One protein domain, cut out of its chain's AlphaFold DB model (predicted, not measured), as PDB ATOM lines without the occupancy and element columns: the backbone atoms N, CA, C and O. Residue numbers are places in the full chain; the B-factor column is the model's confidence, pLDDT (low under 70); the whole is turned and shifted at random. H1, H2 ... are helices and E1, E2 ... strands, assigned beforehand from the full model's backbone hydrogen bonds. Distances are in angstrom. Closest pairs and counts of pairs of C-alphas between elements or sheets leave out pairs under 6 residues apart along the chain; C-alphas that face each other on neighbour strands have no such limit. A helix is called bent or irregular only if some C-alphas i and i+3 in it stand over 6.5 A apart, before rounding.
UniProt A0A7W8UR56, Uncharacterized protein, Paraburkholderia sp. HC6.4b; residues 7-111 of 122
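Overview. This is residues 7 to 111 of the 122 residues of an uncharacterized protein of Paraburkholderia sp. HC6.4b (UniProt A0A7W8UR56). One sheet of six strands folds round on itself into a partly closed barrel, its edge strands E3 and E4 coming together at Val 43 and Ile 69; H2 sits at one end of this barrel, H1 at the other, and H3 lies along the outside over E5 and E6. The printed part has 105 residues, with three named helices and six named strands in the order H1 E1 E2 E3 H2 E4 E5 E6 H3. The sheet's order is E3 E2 E1 E6 E5 E4, antiparallel throughout, and the class is mixed, helices and strands. The whole is compact, with a radius of gyration of the C-alphas of 12.8 A, and rounded, spanning 34 by 29 by 26 A.

Along the chain. The longest strand is E5, residues 72 to 84, 31.3 A from first to last C-alpha. Beside it are E4, residues 60 to 69, 23.9 A, and E6, residues 87 to 93, 19.6 A. E1 is residues 20 to 24, E2 residues 29 to 33 and E3 residues 40 to 44. H1, residues 7 to 14, begins at C-alpha 7 (-15.591, 59.450, 16.596). H2 is residues 47 to 54. H3, residues 98 to 109, 16.5 A, ends at C-alpha 109 (-19.572, 43.467, 36.195).

Arrangement. The sheet is a folded sheet, one sheet bent back into two leaves: E3 E2 E1 face E5 E4, with E6 as the hinge. E1 E2 E3 and E4 E5 E6 are meanders, each strand the antiparallel neighbour of the one before. E4 bends by 73 degrees at residue 66 and E5 by 68 degrees at residue 75. Across the neighbour strands E4 and E5, N 65 and O 76 are within hydrogen-bond range at 2.9 A, as are N 91 and O 79 across E6 and E5 at 2.8 A, N 21 and O 90 across E1 and E6 at 2.8 A, N 22 and O 31 across E1 and E2 at 2.9 A, and N 32 and O 41 across E2 and E3 at 2.8 A. The closest C-alphas of E3 and E4, Val 43 and Ile 69, are 6.3 A apart. H3 is on the sheet at a height of 9.1 A, along the strands, at 12 degrees to E5 on the local plane; their closest C-alphas, Val 79 and Ala 102, are 6.4 A apart. H1 is on the same face as H3, across the strands, its height over the sheet 8.3 A. H2 is on the opposite face, its height over the sheet 7.7 A; its closest C-alpha pair with E4, Ile 53 and Val 61, is 5.9 A apart. Every O i to N i+4 pair is within hydrogen-bond range in H1 and H2, and 7 of 8 in H3.

Size, cuts and confidence. The C-alphas farthest apart, Gly 71 and Tyr 111, are 39.6 A apart. The printed part has no cut and no long link. Mean pLDDT of the printed part is 88.1; residues 104 to 111 are under 70.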
ATOM      1  N   GLU A   7     -14.472  59.478  15.651       79.06
ATOM      2  CA  GLU A   7     -15.591  59.450  16.596       79.06
ATOM      3  C   GLU A   7     -16.789  60.215  16.033       79.06
ATOM      4  O   GLU A   7     -17.881  59.651  15.978       79.06
ATOM      5  N   ASP A   8     -16.567  61.415  15.478       81.81
ATOM      6  CA  ASP A   8     -17.605  62.212  14.810       81.81
ATOM      7  C   ASP A   8     -18.272  61.401  13.692       81.81
ATOM      8  O   ASP A   8     -19.494  61.350  13.560       81.81
ATOM      9  N   LEU A   9     -17.464  60.718  12.878       82.19
ATOM     10  CA  LEU A   9     -17.951  59.889  11.779       82.19
ATOM     11  C   LEU A   9     -18.705  58.645  12.257       82.19
ATOM     12  O   LEU A   9     -19.662  58.223  11.601       82.19
ATOM     13  N   LEU A  10     -18.279  58.040  13.365       83.25
ATOM     14  CA  LEU A  10     -18.964  56.898  13.961       83.25
ATOM     15  C   LEU A  10     -20.313  57.336  14.541       83.25
ATOM     16  O   LEU A  10     -21.337  56.717  14.239       83.25
ATOM     17  N   TYR A  11     -20.324  58.459  15.265       85.62
ATOM     18  CA  TYR A  11     -21.521  59.101  15.793       85.62
ATOM     19  C   TYR A  11     -22.510  59.447  14.680       85.62
ATOM     20  O   TYR A  11     -23.669  59.051  14.748       85.62
ATOM     21  N   LEU A  12     -22.060  60.089  13.600       85.00
ATOM     22  CA  LEU A  12     -22.917  60.440  12.462       85.00
ATOM     23  C   LEU A  12     -23.568  59.217  11.795       85.00
ATOM     24  O   LEU A  12     -24.626  59.338  11.181       85.00
ATOM     25  N   ARG A  13     -22.942  58.040  11.883       83.94
ATOM     26  CA  ARG A  13     -23.406  56.816  11.212       83.94
ATOM     27  C   ARG A  13     -24.256  55.918  12.088       83.94
ATOM     28  O   ARG A  13     -25.125  55.224  11.567       83.94
ATOM     29  N   LEU A  14     -23.969  55.892  13.384       86.44
ATOM     30  CA  LEU A  14     -24.601  54.981  14.331       86.44
ATOM     31  C   LEU A  14     -25.463  55.701  15.366       86.44
ATOM     32  O   LEU A  14     -26.261  55.038  16.011       86.44
ATOM     33  N   GLY A  15     -25.326  57.017  15.525       87.25
ATOM     34  CA  GLY A  15     -25.974  57.814  16.572       87.25
ATOM     35  C   GLY A  15     -25.253  57.777  17.925       87.25
ATOM     36  O   GLY A  15     -25.777  58.286  18.911       87.25
ATOM     37  N   THR A  16     -24.076  57.147  17.999       89.88
ATOM     38  CA  THR A  16     -23.248  57.058  19.211       89.88
ATOM     39  C   THR A  16     -21.785  56.790  18.861       89.88
ATOM     40  O   THR A  16     -21.486  56.139  17.859       89.88
ATOM     41  N   GLU A  17     -20.879  57.242  19.722       90.31
ATOM     42  CA  GLU A  17     -19.441  56.948  19.654       90.31
ATOM     43  C   GLU A  17     -19.094  55.601  20.303       90.31
ATOM     44  O   GLU A  17     -18.042  55.030  20.028       90.31
ATOM     45  N   THR A  18     -19.987  55.067  21.151       92.00
ATOM     46  CA  THR A  18     -19.745  53.833  21.917       92.00
ATOM     47  C   THR A  18     -20.817  52.754  21.701       92.00
ATOM     48  O   THR A  18     -21.481  52.338  22.664       92.00
ATOM     49  N   PRO A  19     -21.038  52.304  20.448       94.38
ATOM     50  CA  PRO A  19     -22.113  51.377  20.109       94.38
ATOM     51  C   PRO A  19     -21.939  50.008  20.771       94.38
ATOM     52  O   PRO A  19     -20.827  49.540  21.034       94.38
ATOM     53  N   ASN A  20     -23.061  49.326  20.976       95.00
ATOM     54  CA  ASN A  20     -23.064  47.912  21.317       95.00
ATOM     55  C   ASN A  20     -22.705  47.094  20.078       95.00
ATOM     56  O   ASN A  20     -23.197  47.381  18.985       95.00
ATOM     57  N   TRP A  21     -21.906  46.046  20.257       96.44
ATOM     58  CA  TRP A  21     -21.624  45.071  19.213       96.44
ATOM     59  C   TRP A  21     -22.122  43.679  19.590       96.44
ATOM     60  O   TRP A  21     -22.213  43.322  20.767       96.44
ATOM     61  N   SER A  22     -22.435  42.876  18.576       96.44
ATOM     62  CA  SER A  22     -22.693  41.446  18.736       96.44
ATOM     63  C   SER A  22     -22.220  40.653  17.526       96.44
ATOM     64  O   SER A  22     -22.236  41.166  16.409       96.44
ATOM     65  N   LEU A  23     -21.817  39.408  17.764       97.44
ATOM     66  CA  LEU A  23     -21.394  38.457  16.739       97.44
ATOM     67  C   LEU A  23     -21.972  37.079  17.069       97.44
ATOM     68  O   LEU A  23     -21.828  36.609  18.203       97.44
ATOM     69  N   ALA A  24     -22.602  36.437  16.086       96.44
ATOM     70  CA  ALA A  24     -23.050  35.054  16.202       96.44
ATOM     71  C   ALA A  24     -21.921  34.065  15.845       96.44
ATOM     72  O   ALA A  24     -20.997  34.378  15.087       96.44
ATOM     73  N   ALA A  25     -21.972  32.861  16.414       93.50
ATOM     74  CA  ALA A  25     -20.970  31.812  16.205       93.50
ATOM     75  C   ALA A  25     -20.898  31.317  14.754       93.50
ATOM     76  O   ALA A  25     -19.842  30.865  14.313       93.50
ATOM     77  N   ASP A  26     -22.005  31.406  14.028       94.00
ATOM     78  CA  ASP A  26     -22.206  30.918  12.666       94.00
ATOM     79  C   ASP A  26     -22.236  32.035  11.608       94.00
ATOM     80  O   ASP A  26     -22.248  31.736  10.418       94.00
ATOM     81  N   ASP A  27     -22.167  33.304  12.021       95.88
ATOM     82  CA  ASP A  27     -22.230  34.471  11.131       95.88
ATOM     83  C   ASP A  27     -20.871  35.187  11.024       95.88
ATOM     84  O   ASP A  27     -20.071  35.185  11.962       95.88
ATOM     85  N   ASP A  28     -20.599  35.814   9.882       96.81
ATOM     86  CA  ASP A  28     -19.425  36.657   9.659       96.81
ATOM     87  C   ASP A  28     -19.707  38.162   9.822       96.81
ATOM     88  O   ASP A  28     -18.802  38.986   9.664       96.81
ATOM     89  N   MET A  29     -20.935  38.531  10.193       97.19
ATOM     90  CA  MET A  29     -21.350  39.916  10.409       97.19
ATOM     91  C   MET A  29     -21.203  40.361  11.869       97.19
ATOM     92  O   MET A  29     -21.890  39.885  12.773       97.19
ATOM     93  N   LEU A  30     -20.366  41.375  12.095       97.12
ATOM     94  CA  LEU A  30     -20.369  42.156  13.326       97.12
ATOM     95  C   LEU A  30     -21.523  43.157  13.276       97.12
ATOM     96  O   LEU A  30     -21.518  44.083  12.464       97.12
ATOM     97  N   LEU A  31     -22.511  42.992  14.149       96.62
ATOM     98  CA  LEU A  31     -23.647  43.906  14.235       96.62
ATOM     99  C   LEU A  31     -23.345  45.017  15.238       96.62
ATOM    100  O   LEU A  31     -23.057  44.713  16.392       96.62
ATOM    101  N   LEU A  32     -23.470  46.276  14.819       96.12
ATOM    102  CA  LEU A  32     -23.304  47.480  15.639       96.12
ATOM    103  C   LEU A  32     -24.651  48.183  15.837       96.12
ATOM    104  O   LEU A  32     -25.396  48.343  14.873       96.12
ATOM    105  N   ALA A  33     -24.961  48.631  17.054       94.38
ATOM    106  CA  ALA A  33     -26.200  49.351  17.365       94.38
ATOM    107  C   ALA A  33     -25.985  50.423  18.439       94.38
ATOM    108  O   ALA A  33     -25.230  50.198  19.387       94.38
ATOM    109  N   ALA A  34     -26.699  51.550  18.350       90.81
ATOM    110  CA  ALA A  34     -26.634  52.587  19.384       90.81
ATOM    111  C   ALA A  34     -27.154  52.126  20.747       90.81
ATOM    112  O   ALA A  34     -26.613  52.494  21.786       90.81
ATOM    113  N   GLY A  35     -28.180  51.281  20.739       83.81
ATOM    114  CA  GLY A  35     -28.885  50.846  21.934       83.81
ATOM    115  C   GLY A  35     -29.706  49.588  21.683       83.81
ATOM    116  O   GLY A  35     -29.694  49.008  20.594       83.81
ATOM    117  N   HIS A  36     -30.414  49.139  22.714       76.38
ATOM    118  CA  HIS A  36     -31.311  47.997  22.600       76.38
ATOM    119  C   HIS A  36     -32.541  48.361  21.753       76.38
ATOM    120  O   HIS A  36     -33.205  49.351  22.032       76.38
ATOM    121  N   GLY A  37     -32.861  47.552  20.740       76.75
ATOM    122  CA  GLY A  37     -33.992  47.805  19.829       76.75
ATOM    123  C   GLY A  37     -33.700  48.800  18.699       76.75
ATOM    124  O   GLY A  37     -34.535  48.963  17.814       76.75
ATOM    125  N   GLU A  38     -32.511  49.405  18.686       84.88
ATOM    126  CA  GLU A  38     -32.084  50.323  17.631       84.88
ATOM    127  C   GLU A  38     -31.693  49.598  16.338       84.88
ATOM    128  O   GLU A  38     -31.362  48.402  16.330       84.88
ATOM    129  N   LYS A  39     -31.692  50.346  15.225       85.88
ATOM    130  CA  LYS A  39     -31.217  49.841  13.931       85.88
ATOM    131  C   LYS A  39     -29.777  49.344  14.048       85.88
ATOM    132  O   LYS A  39     -28.918  49.999  14.636       85.88
ATOM    133  N   ARG A  40     -29.524  48.182  13.443       90.94
ATOM    134  CA  ARG A  40     -28.204  47.553  13.424       90.94
ATOM    135  C   ARG A  40     -27.505  47.824  12.105       90.94
ATOM    136  O   ARG A  40     -28.111  47.684  11.045       90.94
ATOM    137  N   VAL A  41     -26.221  48.140  12.178       93.06
ATOM    138  CA  VAL A  41     -25.325  48.167  11.025       93.06
ATOM    139  C   VAL A  41     -24.479  46.905  11.059       93.06
ATOM    140  O   VAL A  41     -23.760  46.664  12.025       93.06
ATOM    141  N   GLY A  42     -24.597  46.084  10.017       94.31
ATOM    142  CA  GLY A  42     -23.775  44.894   9.841       94.31
ATOM    143  C   GLY A  42     -22.458  45.238   9.160       94.31
ATOM    144  O   GLY A  42     -22.436  45.958   8.161       94.31
ATOM    145  N   VAL A  43     -21.365  44.719   9.704       95.25
ATOM    146  CA  VAL A  43     -20.024  44.869   9.150       95.25
ATOM    147  C   VAL A  43     -19.427  43.491   8.956       95.25
ATOM    148  O   VAL A  43     -19.219  42.758   9.921       95.25
ATOM    149  N   ARG A  44     -19.140  43.137   7.704       96.00
ATOM    150  CA  ARG A  44     -18.568  41.831   7.391       96.00
ATOM    151  C   ARG A  44     -17.128  41.753   7.881       96.00
ATOM    152  O   ARG A  44     -16.313  42.618   7.555       96.00
ATOM    153  N   LEU A  45     -16.822  40.709   8.637       96.81
ATOM    154  CA  LEU A  45     -15.492  40.432   9.149       96.81
ATOM    155  C   LEU A  45     -14.771  39.394   8.290       96.81
ATOM    156  O   LEU A  45     -15.356  38.480   7.719       96.81
ATOM    157  N   THR A  46     -13.452  39.531   8.239       96.88
ATOM    158  CA  THR A  46     -12.554  38.503   7.704       96.88
ATOM    159  C   THR A  46     -12.391  37.350   8.695       96.88
ATOM    160  O   THR A  46     -12.557  37.529   9.903       96.88
ATOM    161  N   SER A  47     -11.955  36.181   8.217       96.06
ATOM    162  CA  SER A  47     -11.692  35.016   9.076       96.06
ATOM    163  C   SER A  47     -10.717  35.325  10.219       96.06
ATOM    164  O   SER A  47     -10.954  34.923  11.353       96.06
ATOM    165  N   VAL A  48      -9.676  36.122   9.954       95.19
ATOM    166  CA  VAL A  48      -8.687  36.540  10.966       95.19
ATOM    167  C   VAL A  48      -9.321  37.417  12.053       95.19
ATOM    168  O   VAL A  48      -8.953  37.339  13.223       95.19
ATOM    169  N   GLN A  49     -10.279  38.275  11.696       96.31
ATOM    170  CA  GLN A  49     -11.001  39.103  12.669       96.31
ATOM    171  C   GLN A  49     -11.998  38.282  13.487       96.31
ATOM    172  O   GLN A  49     -12.103  38.493  14.694       96.31
ATOM    173  N   LEU A  50     -12.688  37.332  12.850       96.56
ATOM    174  CA  LEU A  50     -13.590  36.408  13.536       96.56
ATOM    175  C   LEU A  50     -12.841  35.566  14.565       96.56
ATOM    176  O   LEU A  50     -13.300  35.428  15.697       96.56
ATOM    177  N   GLU A  51     -11.670  35.051  14.200       94.31
ATOM    178  CA  GLU A  51     -10.840  34.244  15.090       94.31
ATOM    179  C   GLU A  51     -10.420  35.028  16.340       94.31
ATOM    180  O   GLU A  51     -10.560  34.519  17.450       94.31
ATOM    181  N   LYS A  52     -10.030  36.304  16.194       93.19
ATOM    182  CA  LYS A  52      -9.701  37.184  17.334       93.19
ATOM    183  C   LYS A  52     -10.846  37.332  18.340       93.19
ATOM    184  O   LYS A  52     -10.579  37.466  19.531       93.19
ATOM    185  N   ILE A  53     -12.097  37.339  17.878       94.88
ATOM    186  CA  ILE A  53     -13.275  37.444  18.755       94.88
ATOM    187  C   ILE A  53     -13.625  36.073  19.350       94.88
ATOM    188  O   ILE A  53     -13.872  35.958  20.549       94.88
ATOM    189  N   ARG A  54     -13.635  35.014  18.533       93.44
ATOM    190  CA  ARG A  54     -14.107  33.679  18.937       93.44
ATOM    191  C   ARG A  54     -13.121  32.925  19.829       93.44
ATOM    192  O   ARG A  54     -13.556  32.167  20.690       93.44
ATOM    193  N   MET A  55     -11.817  33.144  19.657       88.25
ATOM    194  CA  MET A  55     -10.751  32.488  20.433       88.25
ATOM    195  C   MET A  55     -10.376  33.249  21.714       88.25
ATOM    196  O   MET A  55      -9.334  32.993  22.319       88.25
ATOM    197  N   ALA A  56     -11.203  34.205  22.138       82.75
ATOM    198  CA  ALA A  56     -10.899  35.035  23.289       82.75
ATOM    199  C   ALA A  56     -10.872  34.204  24.590       82.75
ATOM    200  O   ALA A  56     -11.832  33.510  24.946       82.75
ATOM    201  N   LYS A  57      -9.727  34.230  25.285       74.38
ATOM    202  CA  LYS A  57      -9.439  33.367  26.439       74.38
ATOM    203  C   LYS A  57     -10.396  33.669  27.593       74.38
ATOM    204  O   LYS A  57     -10.561  34.818  27.985       74.38
ATOM    205  N   GLY A  58     -11.022  32.630  28.149       79.19
ATOM    206  CA  GLY A  58     -12.012  32.790  29.223       79.19
ATOM    207  C   GLY A  58     -13.295  33.504  28.779       79.19
ATOM    208  O   GLY A  58     -14.068  33.945  29.620       79.19
ATOM    209  N   GLY A  59     -13.513  33.646  27.467       83.69
ATOM    210  CA  GLY A  59     -14.664  34.335  26.901       83.69
ATOM    211  C   GLY A  59     -14.539  35.858  26.857       83.69
ATOM    212  O   GLY A  59     -15.360  36.465  26.185       83.69
ATOM    213  N   LEU A  60     -13.544  36.481  27.497       90.69
ATOM    214  CA  LEU A  60     -13.347  37.937  27.494       90.69
ATOM    215  C   LEU A  60     -12.698  38.400  26.183       90.69
ATOM    216  O   LEU A  60     -11.580  38.001  25.869       90.69
ATOM    217  N   VAL A  61     -13.374  39.279  25.449       92.88
ATOM    218  CA  VAL A  61     -12.925  39.862  24.179       92.88
ATOM    219  C   VAL A  61     -12.387  41.264  24.434       92.88
ATOM    220  O   VAL A  61     -13.153  42.170  24.742       92.88
ATOM    221  N   ILE A  62     -11.080  41.449  24.253       92.56
ATOM    222  CA  ILE A  62     -10.426  42.763  24.220       92.56
ATOM    223  C   ILE A  62      -9.546  42.783  22.977       92.56
ATOM    224  O   ILE A  62      -8.537  42.080  22.904       92.56
ATOM    225  N   THR A  63      -9.951  43.523  21.948       92.38
ATOM    226  CA  THR A  63      -9.227  43.519  20.672       92.38
ATOM    227  C   THR A  63      -9.413  44.815  19.894       92.38
ATOM    228  O   THR A  63     -10.337  45.581  20.145       92.38
ATOM    229  N   ALA A  64      -8.534  45.050  18.922       93.69
ATOM    230  CA  ALA A  64      -8.642  46.156  17.981       93.69
ATOM    231  C   ALA A  64      -8.616  45.626  16.544       93.69
ATOM    232  O   ALA A  64      -7.804  44.757  16.201       93.69
ATOM    233  N   MET A  65      -9.475  46.169  15.684       94.50
ATOM    234  CA  MET A  65      -9.542  45.782  14.278       94.50
ATOM    235  C   MET A  65      -9.958  46.928  13.361       94.50
ATOM    236  O   MET A  65     -10.742  47.795  13.732       94.50
ATOM    237  N   GLY A  66      -9.415  46.914  12.146       95.50
ATOM    238  CA  GLY A  66      -9.829  47.806  11.070       95.50
ATOM    239  C   GLY A  66     -11.081  47.286  10.380       95.50
ATOM    240  O   GLY A  66     -11.084  46.147   9.924       95.50
ATOM    241  N   VAL A  67     -12.126  48.093  10.278       94.25
ATOM    242  CA  VAL A  67     -13.387  47.713   9.636       94.25
ATOM    243  C   VAL A  67     -13.873  48.799   8.689       94.25
ATOM    244  O   VAL A  67     -13.531  49.968   8.851       94.25
ATOM    245  N   ILE A  68     -14.696  48.422   7.711       91.50
ATOM    246  CA  ILE A  68     -15.378  49.375   6.834       91.50
ATOM    247  C   ILE A  68     -16.841  49.435   7.249       91.50
ATOM    248  O   ILE A  68     -17.597  48.489   7.057       91.50
ATOM    249  N   ILE A  69     -17.246  50.572   7.794       90.69
ATOM    250  CA  ILE A  69     -18.644  50.878   8.098       90.69
ATOM    251  C   ILE A  69     -19.091  51.805   6.980       90.69
ATOM    252  O   ILE A  69     -18.354  52.735   6.694       90.69
ATOM    253  N   LEU A  70     -20.219  51.570   6.304       85.94
ATOM    254  CA  LEU A  70     -20.806  52.498   5.312       85.94
ATOM    255  C   LEU A  70     -19.774  53.225   4.404       85.94
ATOM    256  O   LEU A  70     -19.807  54.445   4.250       85.94
ATOM    257  N   GLY A  71     -18.790  52.490   3.875       86.00
ATOM    258  CA  GLY A  71     -17.764  53.014   2.962       86.00
ATOM    259  C   GLY A  71     -16.619  53.836   3.577       86.00
ATOM    260  O   GLY A  71     -15.812  54.358   2.818       86.00
ATOM    261  N   ALA A  72     -16.499  53.950   4.906       88.38
ATOM    262  CA  ALA A  72     -15.295  54.519   5.534       88.38
ATOM    263  C   ALA A  72     -14.639  53.543   6.504       88.38
ATOM    264  O   ALA A  72     -15.307  52.730   7.147       88.38
ATOM    265  N   TYR A  73     -13.317  53.640   6.577       90.94
ATOM    266  CA  TYR A  73     -12.483  52.806   7.421       90.94
ATOM    267  C   TYR A  73     -12.433  53.350   8.852       90.94
ATOM    268  O   TYR A  73     -12.174  54.534   9.058       90.94
ATOM    269  N   PHE A  74     -12.613  52.467   9.832       91.62
ATOM    270  CA  PHE A  74     -12.459  52.758  11.255       91.62
ATOM    271  C   PHE A  74     -11.531  51.735  11.877       91.62
ATOM    272  O   PHE A  74     -11.634  50.539  11.600       91.62
ATOM    273  N   ARG A  75     -10.675  52.186  12.790       94.88
ATOM    274  CA  ARG A  75     -10.066  51.295  13.772       94.88
ATOM    275  C   ARG A  75     -11.016  51.213  14.961       94.88
ATOM    276  O   ARG A  75     -11.141  52.187  15.689       94.88
ATOM    277  N   LEU A  76     -11.686  50.077  15.126       94.75
ATOM    278  CA  LEU A  76     -12.560  49.830  16.266       94.75
ATOM    279  C   LEU A  76     -11.833  49.045  17.351       94.75
ATOM    280  O   LEU A  76     -11.188  48.030  17.079       94.75
ATOM    281  N   TYR A  77     -12.002  49.507  18.578       95.25
ATOM    282  CA  TYR A  77     -11.626  48.844  19.812       95.25
ATOM    283  C   TYR A  77     -12.869  48.169  20.383       95.25
ATOM    284  O   TYR A  77     -13.869  48.834  20.642       95.25
ATOM    285  N   LEU A  78     -12.825  46.847  20.534       95.25
ATOM    286  CA  LEU A  78     -13.922  46.031  21.046       95.25
ATOM    287  C   LEU A  78     -13.574  45.541  22.445       95.25
ATOM    288  O   LEU A  78     -12.528  44.919  22.641       95.25
ATOM    289  N   VAL A  79     -14.492  45.773  23.377       94.88
ATOM    290  CA  VAL A  79     -14.490  45.169  24.709       94.88
ATOM    291  C   VAL A  79     -15.815  44.449  24.902       94.88
ATOM    292  O   VAL A  79     -16.868  44.996  24.583       94.88
ATOM    293  N   GLY A  80     -15.785  43.205  25.358       93.88
ATOM    294  CA  GLY A  80     -16.989  42.418  25.583       93.88
ATOM    295  C   GLY A  80     -16.676  40.990  25.973       93.88
ATOM    296  O   GLY A  80     -15.561  40.677  26.377       93.88
ATOM    297  N   ARG A  81     -17.649  40.096  25.821       93.88
ATOM    298  CA  ARG A  81     -17.482  38.691  26.189       93.88
ATOM    299  C   ARG A  81     -18.375  37.731  25.414       93.88
ATOM    300  O   ARG A  81     -19.381  38.119  24.818       93.88
ATOM    301  N   LYS A  82     -18.024  36.449  25.478       94.44
ATOM    302  CA  LYS A  82     -18.882  35.323  25.120       94.44
ATOM    303  C   LYS A  82     -20.029  35.249  26.127       94.44
ATOM    304  O   LYS A  82     -19.800  35.048  27.315       94.44
ATOM    305  N   VAL A  83     -21.254  35.450  25.656       92.00
ATOM    306  CA  VAL A  83     -22.463  35.422  26.497       92.00
ATOM    307  C   VAL A  83     -22.990  33.993  26.628       92.00
ATOM    308  O   VAL A  83     -23.498  33.614  27.676       92.00
ATOM    309  N   ASN A  84     -22.859  33.201  25.563       90.81
ATOM    310  CA  ASN A  84     -23.146  31.767  25.517       90.81
ATOM    311  C   ASN A  84     -22.380  31.127  24.343       90.81
ATOM    312  O   ASN A  84     -21.610  31.807  23.663       90.81
ATOM    313  N   ASP A  85     -22.595  29.839  24.073       89.69
ATOM    314  CA  ASP A  85     -21.909  29.113  22.990       89.69
ATOM    315  C   ASP A  85     -22.165  29.628  21.574       89.69
ATOM    316  O   ASP A  85     -21.402  29.316  20.662       89.69
ATOM    317  N   HIS A  86     -23.169  30.483  21.404       93.25
ATOM    318  CA  HIS A  86     -23.609  30.968  20.106       93.25
ATOM    319  C   HIS A  86     -23.372  32.463  19.896       93.25
ATOM    320  O   HIS A  86     -23.498  32.925  18.765       93.25
ATOM    321  N   VAL A  87     -23.069  33.241  20.941       94.88
ATOM    322  CA  VAL A  87     -23.095  34.707  20.852       94.88
ATOM    323  C   VAL A  87     -22.017  35.374  21.704       94.88
ATOM    324  O   VAL A  87     -21.869  35.101  22.897       94.88
ATOM    325  N   TRP A  88     -21.355  36.359  21.100       96.38
ATOM    326  CA  TRP A  88     -20.502  37.343  21.760       96.38
ATOM    327  C   TRP A  88     -21.161  38.718  21.706       96.38
ATOM    328  O   TRP A  88     -21.809  39.054  20.711       96.38
ATOM    329  N   LYS A  89     -21.011  39.510  22.772       95.62
ATOM    330  CA  LYS A  89     -21.527  40.883  22.856       95.62
ATOM    331  C   LYS A  89     -20.587  41.787  23.639       95.62
ATOM    332  O   LYS A  89     -19.849  41.310  24.496       95.62
ATOM    333  N   GLY A  90     -20.686  43.087  23.398       94.50
ATOM    334  CA  GLY A  90     -19.968  44.087  24.176       94.50
ATOM    335  C   GLY A  90     -20.172  45.499  23.656       94.50
ATOM    336  O   GLY A  90     -21.161  45.786  22.983       94.50
ATOM    337  N   ARG A  91     -19.208  46.370  23.946       94.69
ATOM    338  CA  ARG A  91     -19.147  47.757  23.486       94.69
ATOM    339  C   ARG A  91     -17.931  47.994  22.597       94.69
ATOM    340  O   ARG A  91     -16.893  47.345  22.742       94.69
ATOM    341  N   ALA A  92     -18.095  48.885  21.633       94.94
ATOM    342  CA  ALA A  92     -17.063  49.276  20.689       94.94
ATOM    343  C   ALA A  92     -16.798  50.778  20.793       94.94
ATOM    344  O   ALA A  92     -17.685  51.515  21.205       94.94
ATOM    345  N   SER A  93     -15.616  51.228  20.386       94.06
ATOM    346  CA  SER A  93     -15.301  52.647  20.186       94.06
ATOM    347  C   SER A  93     -14.213  52.811  19.126       94.06
ATOM    348  O   SER A  93     -13.458  51.872  18.866       94.06
ATOM    349  N   SER A  94     -14.114  53.990  18.515       92.81
ATOM    350  CA  SER A  94     -12.942  54.399  17.729       92.81
ATOM    351  C   SER A  94     -11.846  55.076  18.563       92.81
ATOM    352  O   SER A  94     -10.740  55.261  18.052       92.81
ATOM    353  N   ASP A  95     -12.119  55.405  19.830       90.56
ATOM    354  CA  ASP A  95     -11.133  55.926  20.785       90.56
ATOM    355  C   ASP A  95     -10.256  54.791  21.331       90.56
ATOM    356  O   ASP A  95     -10.762  53.774  21.804       90.56
ATOM    357  N   ALA A  96      -8.935  54.968  21.331       87.12
ATOM    358  CA  ALA A  96      -8.014  54.015  21.944       87.12
ATOM    359  C   ALA A  96      -8.107  54.005  23.479       87.12
ATOM    360  O   ALA A  96      -7.935  52.949  24.096       87.12
ATOM    361  N   ASN A  97      -8.417  55.151  24.098       85.88
ATOM    362  CA  ASN A  97      -8.542  55.269  25.555       85.88
ATOM    363  C   ASN A  97      -9.756  54.503  26.093       85.88
ATOM    364  O   ASN A  97      -9.792  54.141  27.272       85.88
ATOM    365  N   PHE A  98     -10.717  54.183  25.219       85.69
ATOM    366  CA  PHE A  98     -11.877  53.363  25.540       85.69
ATOM    367  C   PHE A  98     -11.497  52.022  26.168       85.69
ATOM    368  O   PHE A  98     -12.185  51.577  27.083       85.69
ATOM    369  N   LEU A  99     -10.399  51.388  25.732       82.12
ATOM    370  CA  LEU A  99      -9.986  50.091  26.274       82.12
ATOM    371  C   LEU A  99      -9.735  50.150  27.785       82.12
ATOM    372  O   LEU A  99     -10.171  49.253  28.500       82.12
ATOM    373  N   HIS A 100      -9.093  51.212  28.278       76.94
ATOM    374  CA  HIS A 100      -8.786  51.356  29.701       76.94
ATOM    375  C   HIS A 100     -10.050  51.515  30.552       76.94
ATOM    376  O   HIS A 100     -10.161  50.910  31.617       76.94
ATOM    377  N   VAL A 101     -11.023  52.289  30.066       74.31
ATOM    378  CA  VAL A 101     -12.279  52.549  30.783       74.31
ATOM    379  C   VAL A 101     -13.220  51.345  30.708       74.31
ATOM    380  O   VAL A 101     -13.810  50.938  31.709       74.31
ATOM    381  N   ALA A 102     -13.356  50.749  29.525       76.12
ATOM    382  CA  ALA A 102     -14.272  49.643  29.291       76.12
ATOM    383  C   ALA A 102     -13.804  48.345  29.958       76.12
ATOM    384  O   ALA A 102     -14.635  47.596  30.468       76.12
ATOM    385  N   GLN A 103     -12.492  48.093  30.010       72.06
ATOM    386  CA  GLN A 103     -11.953  46.932  30.716       72.06
ATOM    387  C   GLN A 103     -12.270  46.990  32.219       72.06
ATOM    388  O   GLN A 103     -12.757  46.006  32.771       72.06
ATOM    389  N   ALA A 104     -12.082  48.150  32.856       68.56
ATOM    390  CA  ALA A 104     -12.423  48.336  34.267       68.56
ATOM    391  C   ALA A 104     -13.925  48.105  34.543       68.56
ATOM    392  O   ALA A 104     -14.299  47.541  35.572       68.56
ATOM    393  N   ALA A 105     -14.798  48.497  33.610       66.75
ATOM    394  CA  ALA A 105     -16.242  48.291  33.729       66.75
ATOM    395  C   ALA A 105     -16.663  46.812  33.584       66.75
ATOM    396  O   ALA A 105     -17.538  46.343  34.320       66.75
ATOM    397  N   GLU A 106     -16.041  46.057  32.670       67.88
ATOM    398  CA  GLU A 106     -16.283  44.611  32.531       67.88
ATOM    399  C   GLU A 106     -15.790  43.832  33.758       67.88
ATOM    400  O   GLU A 106     -16.507  42.964  34.259       67.88
ATOM    401  N   GLU A 107     -14.616  44.175  34.298       63.12
ATOM    402  CA  GLU A 107     -14.093  43.576  35.535       63.12
ATOM    403  C   GLU A 107     -15.031  43.834  36.724       63.12
ATOM    404  O   GLU A 107     -15.295  42.926  37.510       63.12
ATOM    405  N   SER A 108     -15.630  45.026  36.814       55.81
ATOM    406  CA  SER A 108     -16.607  45.338  37.864       55.81
ATOM    407  C   SER A 108     -17.941  44.594  37.704       55.81
ATOM    408  O   SER A 108     -18.599  44.331  38.707       55.81
ATOM    409  N   THR A 109     -18.346  44.246  36.477       54.31
ATOM    410  CA  THR A 109     -19.572  43.467  36.195       54.31
ATOM    411  C   THR A 109     -19.378  41.966  36.451       54.31
ATOM    412  O   THR A 109     -20.347  41.218  36.588       54.31
ATOM    413  N   ALA A 110     -18.128  41.498  36.525       50.62
ATOM    414  CA  ALA A 110     -17.802  40.126  36.912       50.62
ATOM    415  C   ALA A 110     -18.014  39.860  38.416       50.62
ATOM    416  O   ALA A 110     -18.106  38.699  38.820       50.62
ATOM    417  N   TYR A 111     -18.148  40.910  39.232       41.06
ATOM    418  CA  TYR A 111     -18.580  40.799  40.622       41.06
ATOM    419  C   TYR A 111     -20.099  40.996  40.709       41.06
ATOM    420  O   TYR A 111     -20.610  41.977  40.168       41.06
TER     421      TYR A 111